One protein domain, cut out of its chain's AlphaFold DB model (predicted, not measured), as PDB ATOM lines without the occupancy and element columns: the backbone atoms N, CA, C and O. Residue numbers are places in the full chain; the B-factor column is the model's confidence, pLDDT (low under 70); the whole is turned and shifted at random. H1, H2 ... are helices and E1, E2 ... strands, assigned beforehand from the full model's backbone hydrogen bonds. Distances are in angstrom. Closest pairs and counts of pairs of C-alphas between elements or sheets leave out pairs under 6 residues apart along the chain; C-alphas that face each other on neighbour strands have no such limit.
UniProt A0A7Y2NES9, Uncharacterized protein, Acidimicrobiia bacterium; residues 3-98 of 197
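This is residues 3 to 98 of the 197 residues of an uncharacterized protein of Acidimicrobiia bacterium (UniProt A0A7Y2NES9). Two short pairs of parallel strands, E1 with E2 and E3 with E6, stand side by side as a split, loosely joined wall, E1 next to E3; H1 covers one face at E1 and E2, and H2 and H3 lie over the other face, H2 at E1 and E2 and H3 at E3 and E6. A small hairpin, E4 and E5, juts from the end of E3, and residues 5 to 11, before E1, stick out free. The printed part has 96 residues, with three named helices and six named strands in the order E1, H1, E2, H2, E3, E4, E5, H3, E6; E4 and E5 are an antiparallel pair, and the class is mixed, helices and strands. The whole is compact, with a radius of gyration of the C-alphas of 13.9 A and spans of 37 by 35 by 24 A.

Start at Phe 3 and pass residues 5 to 11, which stand free. Find C-alpha 14 at (-20.994, 47.618, -25.675); from there E1, residues 14 to 19, runs 16.6 A, with y falling to 32.259 at C-alpha 19. H1, residues 25 to 38, is the longest helix and takes you 19.9 A, with y rising again. E2, residues 43 to 48, brings y down once more over 15.9 A, ending at C-alpha 48 at (-15.741, 32.553, -25.079). H2, residues 52 to 59, measures 10.5 A. Next come E3, residues 65 to 68, E4, residues 70 to 72, and E5, residues 75 to 77, of 9.6, 6.4 and 6.2 A. H3, residues 84 to 90, is 10.5 A long, and E6, residues 94 to 97, is 9.3 A long and ends at C-alpha 97 at (-30.636, 39.690, -35.977).

Begin with E1 and E2, parallel neighbours at 27 degrees; look for N 16 and O 44, 2.8 A apart and within hydrogen-bond range, and N 46 and O 16 at 2.9 A. E1, H1 and E2 form a strand-helix-strand unit, two parallel neighbour strands with a helix between them in the chain, and its crossover is right-handed. H1 and E2 come closest at the C-alphas of Lys 29 and Val 45, 6.0 A apart. For E2 and H2 the closest C-alphas are those of Val 48 and Ala 54, also 6.0 A apart. H1 and H2 are apart. H2 and H3 touch, with the C-alphas of Gly 56 and Val 90 closest at 5.2 A, and run the same way at a steep tilt of 61 degrees. E1 and E3 are near each other, with 6 pairs of C-alphas within 10 A. E3 and E6 are parallel neighbours at 31 degrees, with N 97 and O 67 at 2.8 A within hydrogen-bond range. E3 runs on into E4 across a break of 1 residue, at 37 degrees. E4 and E5 form an antiparallel hairpin, with N 70 and O 77 within hydrogen-bond range at 2.8 A. E5 and H3 come closest at the C-alphas of Leu 77 and Leu 84, 5.0 A apart. In H1 and H2 every O i to N i+4 pair is within hydrogen-bond range; in H3 2 of 3 are.

The two C-alphas farthest apart are those of Glu 7 and Gly 23, at 40.3 A. The printed part runs from residue 3 to 98 of a chain of 197 residues and has no cut. No link is long: the link from E5 to H3 is short, and the others are tight. The mean pLDDT of the printed part is 91.8, and no printed residue is under 70; E4 has a mean of 85.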
ATOM      1  N   PHE A   3     -28.079  52.565 -31.413       80.75
ATOM      2  CA  PHE A   3     -28.933  52.673 -30.224       80.75
ATOM      3  C   PHE A   3     -28.318  53.505 -29.091       80.75
ATOM      4  O   PHE A   3     -29.041  54.259 -28.447       80.75
ATOM      5  N   THR A   4     -26.994  53.465 -28.894       83.75
ATOM      6  CA  THR A   4     -26.312  54.209 -27.818       83.75
ATOM      7  C   THR A   4     -26.239  55.716 -28.076       83.75
ATOM      8  O   THR A   4     -25.591  56.437 -27.329       83.75
ATOM      9  N   ARG A   5     -26.864  56.214 -29.152       83.62
ATOM     10  CA  ARG A   5     -27.020  57.650 -29.441       83.62
ATOM     11  C   ARG A   5     -28.345  58.224 -28.931       83.62
ATOM     12  O   ARG A   5     -28.592  59.412 -29.107       83.62
ATOM     13  N   THR A   6     -29.204  57.384 -28.363       85.69
ATOM     14  CA  THR A   6     -30.475  57.794 -27.753       85.69
ATOM     15  C   THR A   6     -30.289  58.048 -26.259       85.69
ATOM     16  O   THR A   6     -29.409  57.447 -25.646       85.69
ATOM     17  N   GLU A   7     -31.110  58.924 -25.674       88.12
ATOM     18  CA  GLU A   7     -31.011  59.327 -24.259       88.12
ATOM     19  C   GLU A   7     -31.055  58.119 -23.306       88.12
ATOM     20  O   GLU A   7     -30.242  58.017 -22.391       88.12
ATOM     21  N   ASP A   8     -31.918  57.141 -23.591       89.12
ATOM     22  CA  ASP A   8     -32.081  55.938 -22.767       89.12
ATOM     23  C   ASP A   8     -30.837  55.025 -22.748       89.12
ATOM     24  O   ASP A   8     -30.657  54.235 -21.820       89.12
ATOM     25  N   TRP A   9     -29.964  55.122 -23.759       89.94
ATOM     26  CA  TRP A   9     -28.831  54.208 -23.967       89.94
ATOM     27  C   TRP A   9     -27.477  54.918 -24.072       89.94
ATOM     28  O   TRP A   9     -26.466  54.263 -24.336       89.94
ATOM     29  N   GLU A  10     -27.414  56.234 -23.845       88.56
ATOM     30  CA  GLU A  10     -26.186  57.032 -24.001       88.56
ATOM     31  C   GLU A  10     -25.041  56.561 -23.084       88.56
ATOM     32  O   GLU A  10     -23.865  56.728 -23.399       88.56
ATOM     33  N   ARG A  11     -25.393  55.951 -21.942       90.31
ATOM     34  CA  ARG A  11     -24.448  55.433 -20.937       90.31
ATOM     35  C   ARG A  11     -24.211  53.931 -21.049       90.31
ATOM     36  O   ARG A  11     -23.510  53.368 -20.210       90.31
ATOM     37  N   ALA A  12     -24.819  53.271 -22.030       92.12
ATOM     38  CA  ALA A  12     -24.674  51.839 -22.198       92.12
ATOM     39  C   ALA A  12     -23.274  51.494 -22.721       92.12
ATOM     40  O   ALA A  12     -22.762  52.113 -23.655       92.12
ATOM     41  N   THR A  13     -22.668  50.465 -22.139       93.69
ATOM     42  CA  THR A  13     -21.411  49.889 -22.623       93.69
ATOM     43  C   THR A  13     -21.692  48.774 -23.619       93.69
ATOM     44  O   THR A  13     -22.607  47.975 -23.419       93.69
ATOM     45  N   ILE A  14     -20.878  48.677 -24.669       95.06
ATOM     46  CA  ILE A  14     -20.994  47.618 -25.675       95.06
ATOM     47  C   ILE A  14     -19.923  46.557 -25.403       95.06
ATOM     48  O   ILE A  14     -18.739  46.877 -25.306       95.06
ATOM     49  N   ARG A  15     -20.340  45.289 -25.327       96.00
ATOM     50  CA  ARG A  15     -19.444  44.125 -25.345       96.00
ATOM     51  C   ARG A  15     -19.729  43.298 -26.592       96.00
ATOM     52  O   ARG A  15     -20.889  43.015 -26.887       96.00
ATOM     53  N   VAL A  16     -18.679  42.923 -27.312       95.94
ATOM     54  CA  VAL A  16     -18.738  42.014 -28.457       95.94
ATOM     55  C   VAL A  16     -18.266  40.649 -27.987       95.94
ATOM     56  O   VAL A  16     -17.113  40.492 -27.583       95.94
ATOM     57  N   ILE A  17     -19.176  39.678 -28.022       96.00
ATOM     58  CA  ILE A  17     -18.888  38.298 -27.646       96.00
ATOM     59  C   ILE A  17     -18.556  37.506 -28.907       96.00
ATOM     60  O   ILE A  17     -19.344  37.492 -29.853       96.00
ATOM     61  N   ALA A  18     -17.403  36.846 -28.917       95.12
ATOM     62  CA  ALA A  18     -16.953  36.028 -30.037       95.12
ATOM     63  C   ALA A  18     -16.591  34.616 -29.574       95.12
ATOM     64  O   ALA A  18     -15.992  34.435 -28.513       95.12
ATOM     65  N   ALA A  19     -16.941  33.619 -30.383       93.81
ATOM     66  CA  ALA A  19     -16.472  32.259 -30.175       93.81
ATOM     67  C   ALA A  19     -15.016  32.153 -30.632       93.81
ATOM     68  O   ALA A  19     -14.686  32.577 -31.741       93.81
ATOM     69  N   ALA A  20     -14.154  31.586 -29.796       93.25
ATOM     70  CA  ALA A  20     -12.783  31.284 -30.178       93.25
ATOM     71  C   ALA A  20     -12.256  30.060 -29.428       93.25
ATOM     72  O   ALA A  20     -12.573  29.841 -28.257       93.25
ATOM     73  N   ASP A  21     -11.394  29.298 -30.095       89.94
ATOM     74  CA  ASP A  21     -10.642  28.235 -29.443       89.94
ATOM     75  C   ASP A  21      -9.531  28.837 -28.567       89.94
ATOM     76  O   ASP A  21      -8.997  29.903 -28.887       89.94
ATOM     77  N   PRO A  22      -9.086  28.153 -27.496       86.56
ATOM     78  CA  PRO A  22      -8.043  28.676 -26.611       86.56
ATOM     79  C   PRO A  22      -6.745  29.081 -27.330       86.56
ATOM     80  O   PRO A  22      -6.060  30.002 -26.892       86.56
ATOM     81  N   GLY A  23      -6.410  28.403 -28.434       86.62
ATOM     82  CA  GLY A  23      -5.228  28.700 -29.245       86.62
ATOM     83  C   GLY A  23      -5.366  29.928 -30.152       86.62
ATOM     84  O   GLY A  23      -4.350  30.525 -30.490       86.62
ATOM     85  N   SER A  24      -6.591  30.322 -30.515       89.94
ATOM     86  CA  SER A  24      -6.880  31.437 -31.433       89.94
ATOM     87  C   SER A  24      -7.563  32.628 -30.754       89.94
ATOM     88  O   SER A  24      -7.684  33.691 -31.356       89.94
ATOM     89  N   ALA A  25      -7.957  32.507 -29.482       91.12
ATOM     90  CA  ALA A  25      -8.646  33.561 -28.737       91.12
ATOM     91  C   ALA A  25      -7.902  34.907 -28.734       91.12
ATOM     92  O   ALA A  25      -8.529  35.959 -28.838       91.12
ATOM     93  N   GLY A  26      -6.568  34.888 -28.649       92.00
ATOM     94  CA  GLY A  26      -5.759  36.108 -28.705       92.00
ATOM     95  C   GLY A  26      -5.822  36.814 -30.062       92.00
ATOM     96  O   GLY A  26      -5.954  38.033 -30.103       92.00
ATOM     97  N   GLU A  27      -5.767  36.044 -31.148       94.00
ATOM     98  CA  GLU A  27      -5.840  36.537 -32.529       94.00
ATOM     99  C   GLU A  27      -7.241  37.071 -32.840       94.00
ATOM    100  O   GLU A  27      -7.386  38.247 -33.155       94.00
ATOM    101  N   VAL A  28      -8.288  36.275 -32.582       93.44
ATOM    102  CA  VAL A  28      -9.692  36.687 -32.761       93.44
ATOM    103  C   VAL A  28      -9.999  37.966 -31.980       93.44
ATOM    104  O   VAL A  28     -10.655  38.876 -32.490       93.44
ATOM    105  N   LYS A  29      -9.506  38.071 -30.738       95.31
ATOM    106  CA  LYS A  29      -9.674  39.282 -29.934       95.31
ATOM    107  C   LYS A  29      -8.970  40.482 -30.563       95.31
ATOM    108  O   LYS A  29      -9.552  41.567 -30.571       95.31
ATOM    109  N   ALA A  30      -7.738  40.315 -31.043       94.50
ATOM    110  CA  ALA A  30      -6.968  41.389 -31.660       94.50
ATOM    111  C   ALA A  30      -7.640  41.892 -32.945       94.50
ATOM    112  O   ALA A  30      -7.877  43.095 -33.061       94.50
ATOM    113  N   ASP A  31      -8.037  40.980 -33.830       94.44
ATOM    114  CA  ASP A  31      -8.664  41.299 -35.115       94.44
ATOM    115  C   ASP A  31      -9.990  42.041 -34.925       94.44
ATOM    116  O   ASP A  31     -10.211  43.106 -35.504       94.44
ATOM    117  N   LEU A  32     -10.860  41.541 -34.040       94.56
ATOM    118  CA  LEU A  32     -12.128  42.205 -33.733       94.56
ATOM    119  C   LEU A  32     -11.919  43.559 -33.051       94.56
ATOM    120  O   LEU A  32     -12.647  44.507 -33.332       94.56
ATOM    121  N   THR A  33     -10.923  43.674 -32.167       94.88
ATOM    122  CA  THR A  33     -10.598  44.956 -31.526       94.88
ATOM    123  C   THR A  33     -10.136  45.973 -32.567       94.88
ATOM    124  O   THR A  33     -10.558  47.128 -32.515       94.88
ATOM    125  N   GLN A  34      -9.308  45.552 -33.527       92.75
ATOM    126  CA  GLN A  34      -8.866  46.402 -34.628       92.75
ATOM    127  C   GLN A  34     -10.048  46.833 -35.505       92.75
ATOM    128  O   GLN A  34     -10.210  48.027 -35.747       92.75
ATOM    129  N   LEU A  35     -10.917  45.902 -35.899       91.50
ATOM    130  CA  LEU A  35     -12.110  46.194 -36.700       91.50
ATOM    131  C   LEU A  35     -13.034  47.214 -36.012       91.50
ATOM    132  O   LEU A  35     -13.501  48.169 -36.631       91.50
ATOM    133  N   LEU A  36     -13.275  47.049 -34.708       93.00
ATOM    134  CA  LEU A  36     -14.092  47.977 -33.920       93.00
ATOM    135  C   LEU A  36     -13.440  49.358 -33.791       93.00
ATOM    136  O   LEU A  36     -14.141  50.372 -33.827       93.00
ATOM    137  N   LEU A  37     -12.111  49.408 -33.663       90.69
ATOM    138  CA  LEU A  37     -11.352  50.658 -33.630       90.69
ATOM    139  C   LEU A  37     -11.467  51.410 -34.961       90.69
ATOM    140  O   LEU A  37     -11.729  52.616 -34.957       90.69
ATOM    141  N   GLU A  38     -11.315  50.706 -36.083       88.06
ATOM    142  CA  GLU A  38     -11.460  51.262 -37.433       88.06
ATOM    143  C   GLU A  38     -12.883  51.796 -37.666       88.06
ATOM    144  O   GLU A  38     -13.052  52.934 -38.113       88.06
ATOM    145  N   ALA A  39     -13.903  51.051 -37.225       84.88
ATOM    146  CA  ALA A  39     -15.307  51.470 -37.249       84.88
ATOM    147  C   ALA A  39     -15.665  52.546 -36.195       84.88
ATOM    148  O   ALA A  39     -16.799  53.033 -36.152       84.88
ATOM    149  N   ARG A  40     -14.716  52.942 -35.330       90.19
ATOM    150  CA  ARG A  40     -14.899  53.896 -34.214       90.19
ATOM    151  C   ARG A  40     -16.031  53.504 -33.260       90.19
ATOM    152  O   ARG A  40     -16.758  54.365 -32.755       90.19
ATOM    153  N   ILE A  41     -16.190  52.208 -33.014       90.38
ATOM    154  CA  ILE A  41     -17.169  51.662 -32.078       90.38
ATOM    155  C   ILE A  41     -16.454  51.398 -30.743       90.38
ATOM    156  O   ILE A  41     -15.601  50.514 -30.679       90.38
ATOM    157  N   PRO A  42     -16.780  52.130 -29.660       89.94
ATOM    158  CA  PRO A  42     -16.161  51.920 -28.355       89.94
ATOM    159  C   PRO A  42     -16.771  50.682 -27.683       89.94
ATOM    160  O   PRO A  42     -17.748  50.781 -26.939       89.94
ATOM    161  N   ALA A  43     -16.219  49.508 -27.984       94.62
ATOM    162  CA  ALA A  43     -16.681  48.233 -27.451       94.62
ATOM    163  C   ALA A  43     -15.524  47.372 -26.935       94.62
ATOM    164  O   ALA A  43     -14.410  47.422 -27.455       94.62
ATOM    165  N   GLU A  44     -15.805  46.561 -25.917       95.25
ATOM    166  CA  GLU A  44     -14.875  45.552 -25.412       95.25
ATOM    167  C   GLU A  44     -15.108  44.211 -26.115       95.25
ATOM    168  O   GLU A  44     -16.248  43.767 -26.237       95.25
ATOM    169  N   VAL A  45     -14.032  43.540 -26.534       96.88
ATOM    170  CA  VAL A  45     -14.104  42.183 -27.093       96.88
ATOM    171  C   VAL A  45     -13.848  41.140 -26.008       96.88
ATOM    172  O   VAL A  45     -12.784  41.122 -25.371       96.88
ATOM    173  N   VAL A  46     -14.807  40.230 -25.854       96.19
ATOM    174  CA  VAL A  46     -14.744  39.078 -24.954       96.19
ATOM    175  C   VAL A  46     -14.848  37.805 -25.785       96.19
ATOM    176  O   VAL A  46     -15.813  37.594 -26.515       96.19
ATOM    177  N   THR A  47     -13.847  36.940 -25.671       95.88
ATOM    178  CA  THR A  47     -13.835  35.635 -26.337       95.88
ATOM    179  C   THR A  47     -14.303  34.553 -25.377       95.88
ATOM    180  O   THR A  47     -13.816  34.487 -24.247       95.88
ATOM    181  N   VAL A  48     -15.201  33.689 -25.836       95.38
ATOM    182  CA  VAL A  48     -15.741  32.553 -25.079       95.38
ATOM    183  C   VAL A  48     -15.628  31.271 -25.898       95.38
ATOM    184  O   VAL A  48     -15.431  31.317 -27.113       95.38
ATOM    185  N   SER A  49     -15.760  30.118 -25.246       93.62
ATOM    186  CA  SER A  49     -15.918  28.847 -25.951       93.62
ATOM    187  C   SER A  49     -17.252  28.803 -26.705       93.62
ATOM    188  O   SER A  49     -18.218  29.481 -26.350       93.62
ATOM    189  N   ALA A  50     -17.295  28.006 -27.774       91.88
ATOM    190  CA  ALA A  50     -18.457  27.835 -28.643       91.88
ATOM    191  C   ALA A  50     -19.545  26.945 -28.005       91.88
ATOM    192  O   ALA A  50     -19.964  25.947 -28.585       91.88
ATOM    193  N   ASP A  51     -19.979  27.282 -26.792       93.44
ATOM    194  CA  ASP A  51     -21.016  26.551 -26.067       93.44
ATOM    195  C   ASP A  51     -21.995  27.490 -25.349       93.44
ATOM    196  O   ASP A  51     -21.694  28.642 -25.021       93.44
ATOM    197  N   GLN A  52     -23.201  26.972 -25.114       93.75
ATOM    198  CA  GLN A  52     -24.322  27.703 -24.523       93.75
ATOM    199  C   GLN A  52     -24.010  28.209 -23.106       93.75
ATOM    200  O   GLN A  52     -24.419  29.313 -22.745       93.75
ATOM    201  N   ALA A  53     -23.278  27.434 -22.300       94.44
ATOM    202  CA  ALA A  53     -22.995  27.787 -20.913       94.44
ATOM    203  C   ALA A  53     -22.023  28.970 -20.827       94.44
ATOM    204  O   ALA A  53     -22.251  29.907 -20.057       94.44
ATOM    205  N   ALA A  54     -20.968  28.959 -21.643       94.50
ATOM    206  CA  ALA A  54     -20.003  30.045 -21.716       94.50
ATOM    207  C   ALA A  54     -20.638  31.337 -22.246       94.50
ATOM    208  O   ALA A  54     -20.408  32.410 -21.680       94.50
ATOM    209  N   LEU A  55     -21.488  31.237 -23.275       95.00
ATOM    210  CA  LEU A  55     -22.233  32.383 -23.795       95.00
ATOM    211  C   LEU A  55     -23.201  32.954 -22.747       95.00
ATOM    212  O   LEU A  55     -23.205  34.162 -22.508       95.00
ATOM    213  N   GLY A  56     -23.993  32.098 -22.096       94.81
ATOM    214  CA  GLY A  56     -24.938  32.509 -21.056       94.81
ATOM    215  C   GLY A  56     -24.243  33.202 -19.884       94.81
ATOM    216  O   GLY A  56     -24.677  34.266 -19.443       94.81
ATOM    217  N   ALA A  57     -23.107  32.666 -19.426       95.44
ATOM    218  CA  ALA A  57     -22.311  33.289 -18.371       95.44
ATOM    219  C   ALA A  57     -21.800  34.682 -18.774       95.44
ATOM    220  O   ALA A  57     -21.934  35.632 -17.998       95.44
ATOM    221  N   ALA A  58     -21.274  34.823 -19.994       95.00
ATOM    222  CA  ALA A  58     -20.753  36.090 -20.508       95.00
ATOM    223  C   ALA A  58     -21.836  37.160 -20.738       95.00
ATOM    224  O   ALA A  58     -21.537  38.353 -20.689       95.00
ATOM    225  N   CYS A  59     -23.084  36.744 -20.964       95.81
ATOM    226  CA  CYS A  59     -24.224  37.632 -21.198       95.81
ATOM    227  C   CYS A  59     -25.118  37.839 -19.964       95.81
ATOM    228  O   CYS A  59     -26.103  38.568 -20.057       95.81
ATOM    229  N   SER A  60     -24.808  37.218 -18.823       94.75
ATOM    230  CA  SER A  60     -25.705  37.154 -17.656       94.75
ATOM    231  C   SER A  60     -26.089  38.514 -17.055       94.75
ATOM    232  O   SER A  60     -27.176  38.665 -16.503       94.75
ATOM    233  N   ASP A  61     -25.220  39.512 -17.185       94.69
ATOM    234  CA  ASP A  61     -25.411  40.889 -16.720       94.69
ATOM    235  C   ASP A  61     -25.814  41.860 -17.846       94.69
ATOM    236  O   ASP A  61     -25.899  43.071 -17.627       94.69
ATOM    237  N   ALA A  62     -26.064  41.364 -19.062       95.06
ATOM    238  CA  ALA A  62     -26.459  42.203 -20.185       95.06
ATOM    239  C   ALA A  62     -27.933  42.634 -20.084       95.06
ATOM    240  O   ALA A  62     -28.828  41.827 -19.847       95.06
ATOM    241  N   THR A  63     -28.203  43.918 -20.340       94.25
ATOM    242  CA  THR A  63     -29.577  44.446 -20.434       94.25
ATOM    243  C   THR A  63     -30.287  43.999 -21.715       94.25
ATOM    244  O   THR A  63     -31.493  43.772 -21.709       94.25
ATOM    245  N   LEU A  64     -29.540  43.895 -22.817       94.44
ATOM    246  CA  LEU A  64     -30.021  43.490 -24.134       94.44
ATOM    247  C   LEU A  64     -28.901  42.738 -24.853       94.44
ATOM    248  O   LEU A  64     -27.764  43.213 -24.889       94.44
ATOM    249  N   VAL A  65     -29.237  41.606 -25.464       95.62
ATOM    250  CA  VAL A  65     -28.335  40.864 -26.350       95.62
ATOM    251  C   VAL A  65     -28.803  41.024 -27.791       95.62
ATOM    252  O   VAL A  65     -29.967  40.801 -28.113       95.62
ATOM    253  N   LEU A  66     -27.882  41.418 -28.670       94.25
ATOM    254  CA  LEU A  66     -28.085  41.390 -30.116       94.25
ATOM    255  C   LEU A  66     -27.423  40.116 -30.643       94.25
ATOM    256  O   LEU A  66     -26.208  40.078 -30.830       94.25
ATOM    257  N   GLY A  67     -28.217  39.059 -30.790       91.50
ATOM    258  CA  GLY A  67     -27.745  37.748 -31.233       91.50
ATOM    259  C   GLY A  67     -27.799  37.625 -32.749       91.50
ATOM    260  O   GLY A  67     -28.709  38.157 -33.380       91.50
ATOM    261  N   THR A  68     -26.854  36.907 -33.349       89.44
ATOM    262  CA  THR A  68     -26.954  36.542 -34.765       89.44
ATOM    263  C   THR A  68     -28.058  35.507 -34.970       89.44
ATOM    264  O   THR A  68     -28.327  34.688 -34.093       89.44
ATOM    265  N   MET A  69     -28.696  35.540 -36.136       90.88
ATOM    266  CA  MET A  69     -29.672  34.551 -36.578       90.88
ATOM    267  C   MET A  69     -29.392  34.183 -38.030       90.88
ATOM    268  O   MET A  69     -29.292  35.057 -38.890       90.88
ATOM    269  N   ARG A  70     -29.301  32.885 -38.310       87.56
ATOM    270  CA  ARG A  70     -29.188  32.320 -39.654       87.56
ATOM    271  C   ARG A  70     -30.236  31.235 -39.837       87.56
ATOM    272  O   ARG A  70     -30.417  30.387 -38.971       87.56
ATOM    273  N   LEU A  71     -30.905  31.253 -40.981       85.44
ATOM    274  CA  LEU A  71     -31.822  30.187 -41.377       85.44
ATOM    275  C   LEU A  71     -31.036  29.134 -42.159       85.44
ATOM    276  O   LEU A  71     -30.362  29.470 -43.134       85.44
ATOM    277  N   ARG A  72     -31.118  27.869 -41.741       81.62
ATOM    278  CA  ARG A  72     -30.501  26.743 -42.447       81.62
ATOM    279  C   ARG A  72     -31.472  25.573 -42.496       81.62
ATOM    280  O   ARG A  72     -31.720  24.950 -41.473       81.62
ATOM    281  N   GLU A  73     -31.963  25.262 -43.692       79.94
ATOM    282  CA  GLU A  73     -32.943  24.190 -43.922       79.94
ATOM    283  C   GLU A  73     -34.144  24.302 -42.962       79.94
ATOM    284  O   GLU A  73     -34.939  25.230 -43.100       79.94
ATOM    285  N   GLU A  74     -34.260  23.397 -41.989       81.94
ATOM    286  CA  GLU A  74     -35.341  23.347 -40.994       81.94
ATOM    287  C   GLU A  74     -34.920  23.882 -39.610       81.94
ATOM    288  O   GLU A  74     -35.637  23.704 -38.627       81.94
ATOM    289  N   SER A  75     -33.761  24.539 -39.510       84.75
ATOM    290  CA  SER A  75     -33.190  25.009 -38.245       84.75
ATOM    291  C   SER A  75     -32.880  26.505 -38.262       84.75
ATOM    292  O   SER A  75     -32.546  27.099 -39.293       84.75
ATOM    293  N   VAL A  76     -32.970  27.114 -37.079       91.00
ATOM    294  CA  VAL A  76     -32.596  28.510 -36.846       91.00
ATOM    295  C   VAL A  76     -31.349  28.511 -35.978       91.00
ATOM    296  O   VAL A  76     -31.389  28.111 -34.821       91.00
ATOM    297  N   LEU A  77     -30.234  28.942 -36.554       92.31
ATOM    298  CA  LEU A  77     -28.928  28.925 -35.908       92.31
ATOM    299  C   LEU A  77     -28.565  30.317 -35.402       92.31
ATOM    300  O   LEU A  77     -28.870  31.321 -36.050       92.31
ATOM    301  N   GLY A  78     -27.876  30.375 -34.271       92.44
ATOM    302  CA  GLY A  78     -27.396  31.605 -33.662       92.44
ATOM    303  C   GLY A  78     -25.878  31.649 -33.515       92.44
ATOM    304  O   GLY A  78     -25.120  31.380 -34.457       92.44
ATOM    305  N   PHE A  79     -25.440  32.034 -32.318       92.25
ATOM    306  CA  PHE A  79     -24.031  32.120 -31.948       92.25
ATOM    307  C   PHE A  79     -23.321  30.781 -32.177       92.25
ATOM    308  O   PHE A  79     -23.796  29.747 -31.721       92.25
ATOM    309  N   ALA A  80     -22.186  30.814 -32.879       89.62
ATOM    310  CA  ALA A  80     -21.356  29.639 -33.161       89.62
ATOM    311  C   ALA A  80     -22.116  28.430 -33.754       89.62
ATOM    312  O   ALA A  80     -21.787  27.288 -33.449       89.62
ATOM    313  N   ASP A  81     -23.137  28.682 -34.585       89.94
ATOM    314  CA  ASP A  81     -23.990  27.643 -35.194       89.94
ATOM    315  C   ASP A  81     -24.792  26.797 -34.184       89.94
ATOM    316  O   ASP A  81     -25.320  25.746 -34.541       89.94
ATOM    317  N   LEU A  82     -24.929  27.260 -32.939       91.56
ATOM    318  CA  LEU A  82     -25.816  26.648 -31.951       91.56
ATOM    319  C   LEU A  82     -27.282  26.930 -32.296       91.56
ATOM    320  O   LEU A  82     -27.588  27.944 -32.933       91.56
ATOM    321  N   ASP A  83     -28.188  26.057 -31.860       93.00
ATOM    322  CA  ASP A  83     -29.623  26.265 -32.046       93.00
ATOM    323  C   ASP A  83     -30.077  27.535 -31.315       93.00
ATOM    324  O   ASP A  83     -29.788  27.739 -30.133       93.00
ATOM    325  N   LEU A  84     -30.759  28.429 -32.032       93.69
ATOM    326  CA  LEU A  84     -31.158  29.716 -31.479       93.69
ATOM    327  C   LEU A  84     -32.153  29.555 -30.325       93.69
ATOM    328  O   LEU A  84     -32.087  30.333 -29.377       93.69
ATOM    329  N   TYR A  85     -33.067  28.585 -30.388       92.62
ATOM    330  CA  TYR A  85     -34.068  28.395 -29.342       92.62
ATOM    331  C   TYR A  85     -33.419  27.942 -28.038       92.62
ATOM    332  O   TYR A  85     -33.738  28.509 -26.996       92.62
ATOM    333  N   ASP A  86     -32.439  27.040 -28.112       93.25
ATOM    334  CA  ASP A  86     -31.643  26.637 -26.948       93.25
ATOM    335  C   ASP A  86     -30.893  27.843 -26.355       93.25
ATOM    336  O   ASP A  86     -30.889  28.075 -25.144       93.25
ATOM    337  N   LEU A  87     -30.285  28.684 -27.199       93.88
ATOM    338  CA  LEU A  87     -29.595  29.891 -26.730       93.88
ATOM    339  C   LEU A  87     -30.535  30.865 -26.002       93.88
ATOM    340  O   LEU A  87     -30.142  31.457 -24.996       93.88
ATOM    341  N   LEU A  88     -31.771  31.027 -26.478       93.50
ATOM    342  CA  LEU A  88     -32.760  31.917 -25.861       93.50
ATOM    343  C   LEU A  88     -33.186  31.467 -24.454       93.50
ATOM    344  O   LEU A  88     -33.699  32.292 -23.700       93.50
ATOM    345  N   GLU A  89     -32.949  30.210 -24.066       93.12
ATOM    346  CA  GLU A  89     -33.230  29.731 -22.704       93.12
ATOM    347  C   GLU A  89     -32.255  30.282 -21.654       93.12
ATOM    348  O   GLU A  89     -32.603  30.376 -20.475       93.12
ATOM    349  N   VAL A  90     -31.033  30.643 -22.062       93.06
ATOM    350  CA  VAL A  90     -29.964  31.095 -21.148       93.06
ATOM    351  C   VAL A  90     -29.611  32.570 -21.303       93.06
ATOM    352  O   VAL A  90     -28.915  33.128 -20.455       93.06
ATOM    353  N   LEU A  91     -30.050  33.199 -22.391       94.75
ATOM    354  CA  LEU A  91     -29.786  34.604 -22.658       94.75
ATOM    355  C   LEU A  91     -30.862  35.499 -22.018       94.75
ATOM    356  O   LEU A  91     -32.026  35.108 -21.921       94.75
ATOM    357  N   PRO A  92     -30.506  36.729 -21.604       94.50
ATOM    358  CA  PRO A  92     -31.488  37.735 -21.205       94.50
ATOM    359  C   PRO A  92     -32.309  38.198 -22.425       94.50
ATOM    360  O   PRO A  92     -32.300  37.569 -23.487       94.50
ATOM    361  N   VAL A  93     -33.029  39.320 -22.302       94.81
ATOM    362  CA  VAL A  93     -33.796  39.906 -23.415       94.81
ATOM    363  C   VAL A  93     -32.917  39.983 -24.665       94.81
ATOM    364  O   VAL A  93     -31.894  40.669 -24.678       94.81
ATOM    365  N   THR A  94     -33.312  39.245 -25.703       95.06
ATOM    366  CA  THR A  94     -32.507  39.044 -26.908       95.06
ATOM    367  C   THR A  94     -33.285  39.477 -28.138       95.06
ATOM    368  O   THR A  94     -34.419  39.049 -28.354       95.06
ATOM    369  N   ALA A  95     -32.657  40.305 -28.967       93.75
ATOM    370  CA  ALA A  95     -33.096  40.550 -30.331       93.75
ATOM    371  C   ALA A  95     -32.248  39.685 -31.269       93.75
ATOM    372  O   ALA A  95     -31.029  39.851 -31.344       93.75
ATOM    373  N   ALA A  96     -32.896  38.755 -31.967       92.00
ATOM    374  CA  ALA A  96     -32.265  37.922 -32.981       92.00
ATOM    375  C   ALA A  96     -32.168  38.703 -34.301       92.00
ATOM    376  O   ALA A  96     -33.172  39.192 -34.821       92.00
ATOM    377  N   VAL A  97     -30.955  38.843 -34.828       88.88
ATOM    378  CA  VAL A  97     -30.636  39.690 -35.977       88.88
ATOM    379  C   VAL A  97     -30.097  38.822 -37.105       88.88
ATOM    380  O   VAL A  97     -29.044  38.199 -36.977       88.88
ATOM    381  N   SER A  98     -30.808  38.814 -38.228       85.31
ATOM    382  CA  SER A  98     -30.308  38.279 -39.494       85.31
ATOM    383  C   SER A  98     -29.910  39.447 -40.387       85.31
ATOM    384  O   SER A  98     -30.723  40.338 -40.643       85.31
TER     385      SER A  98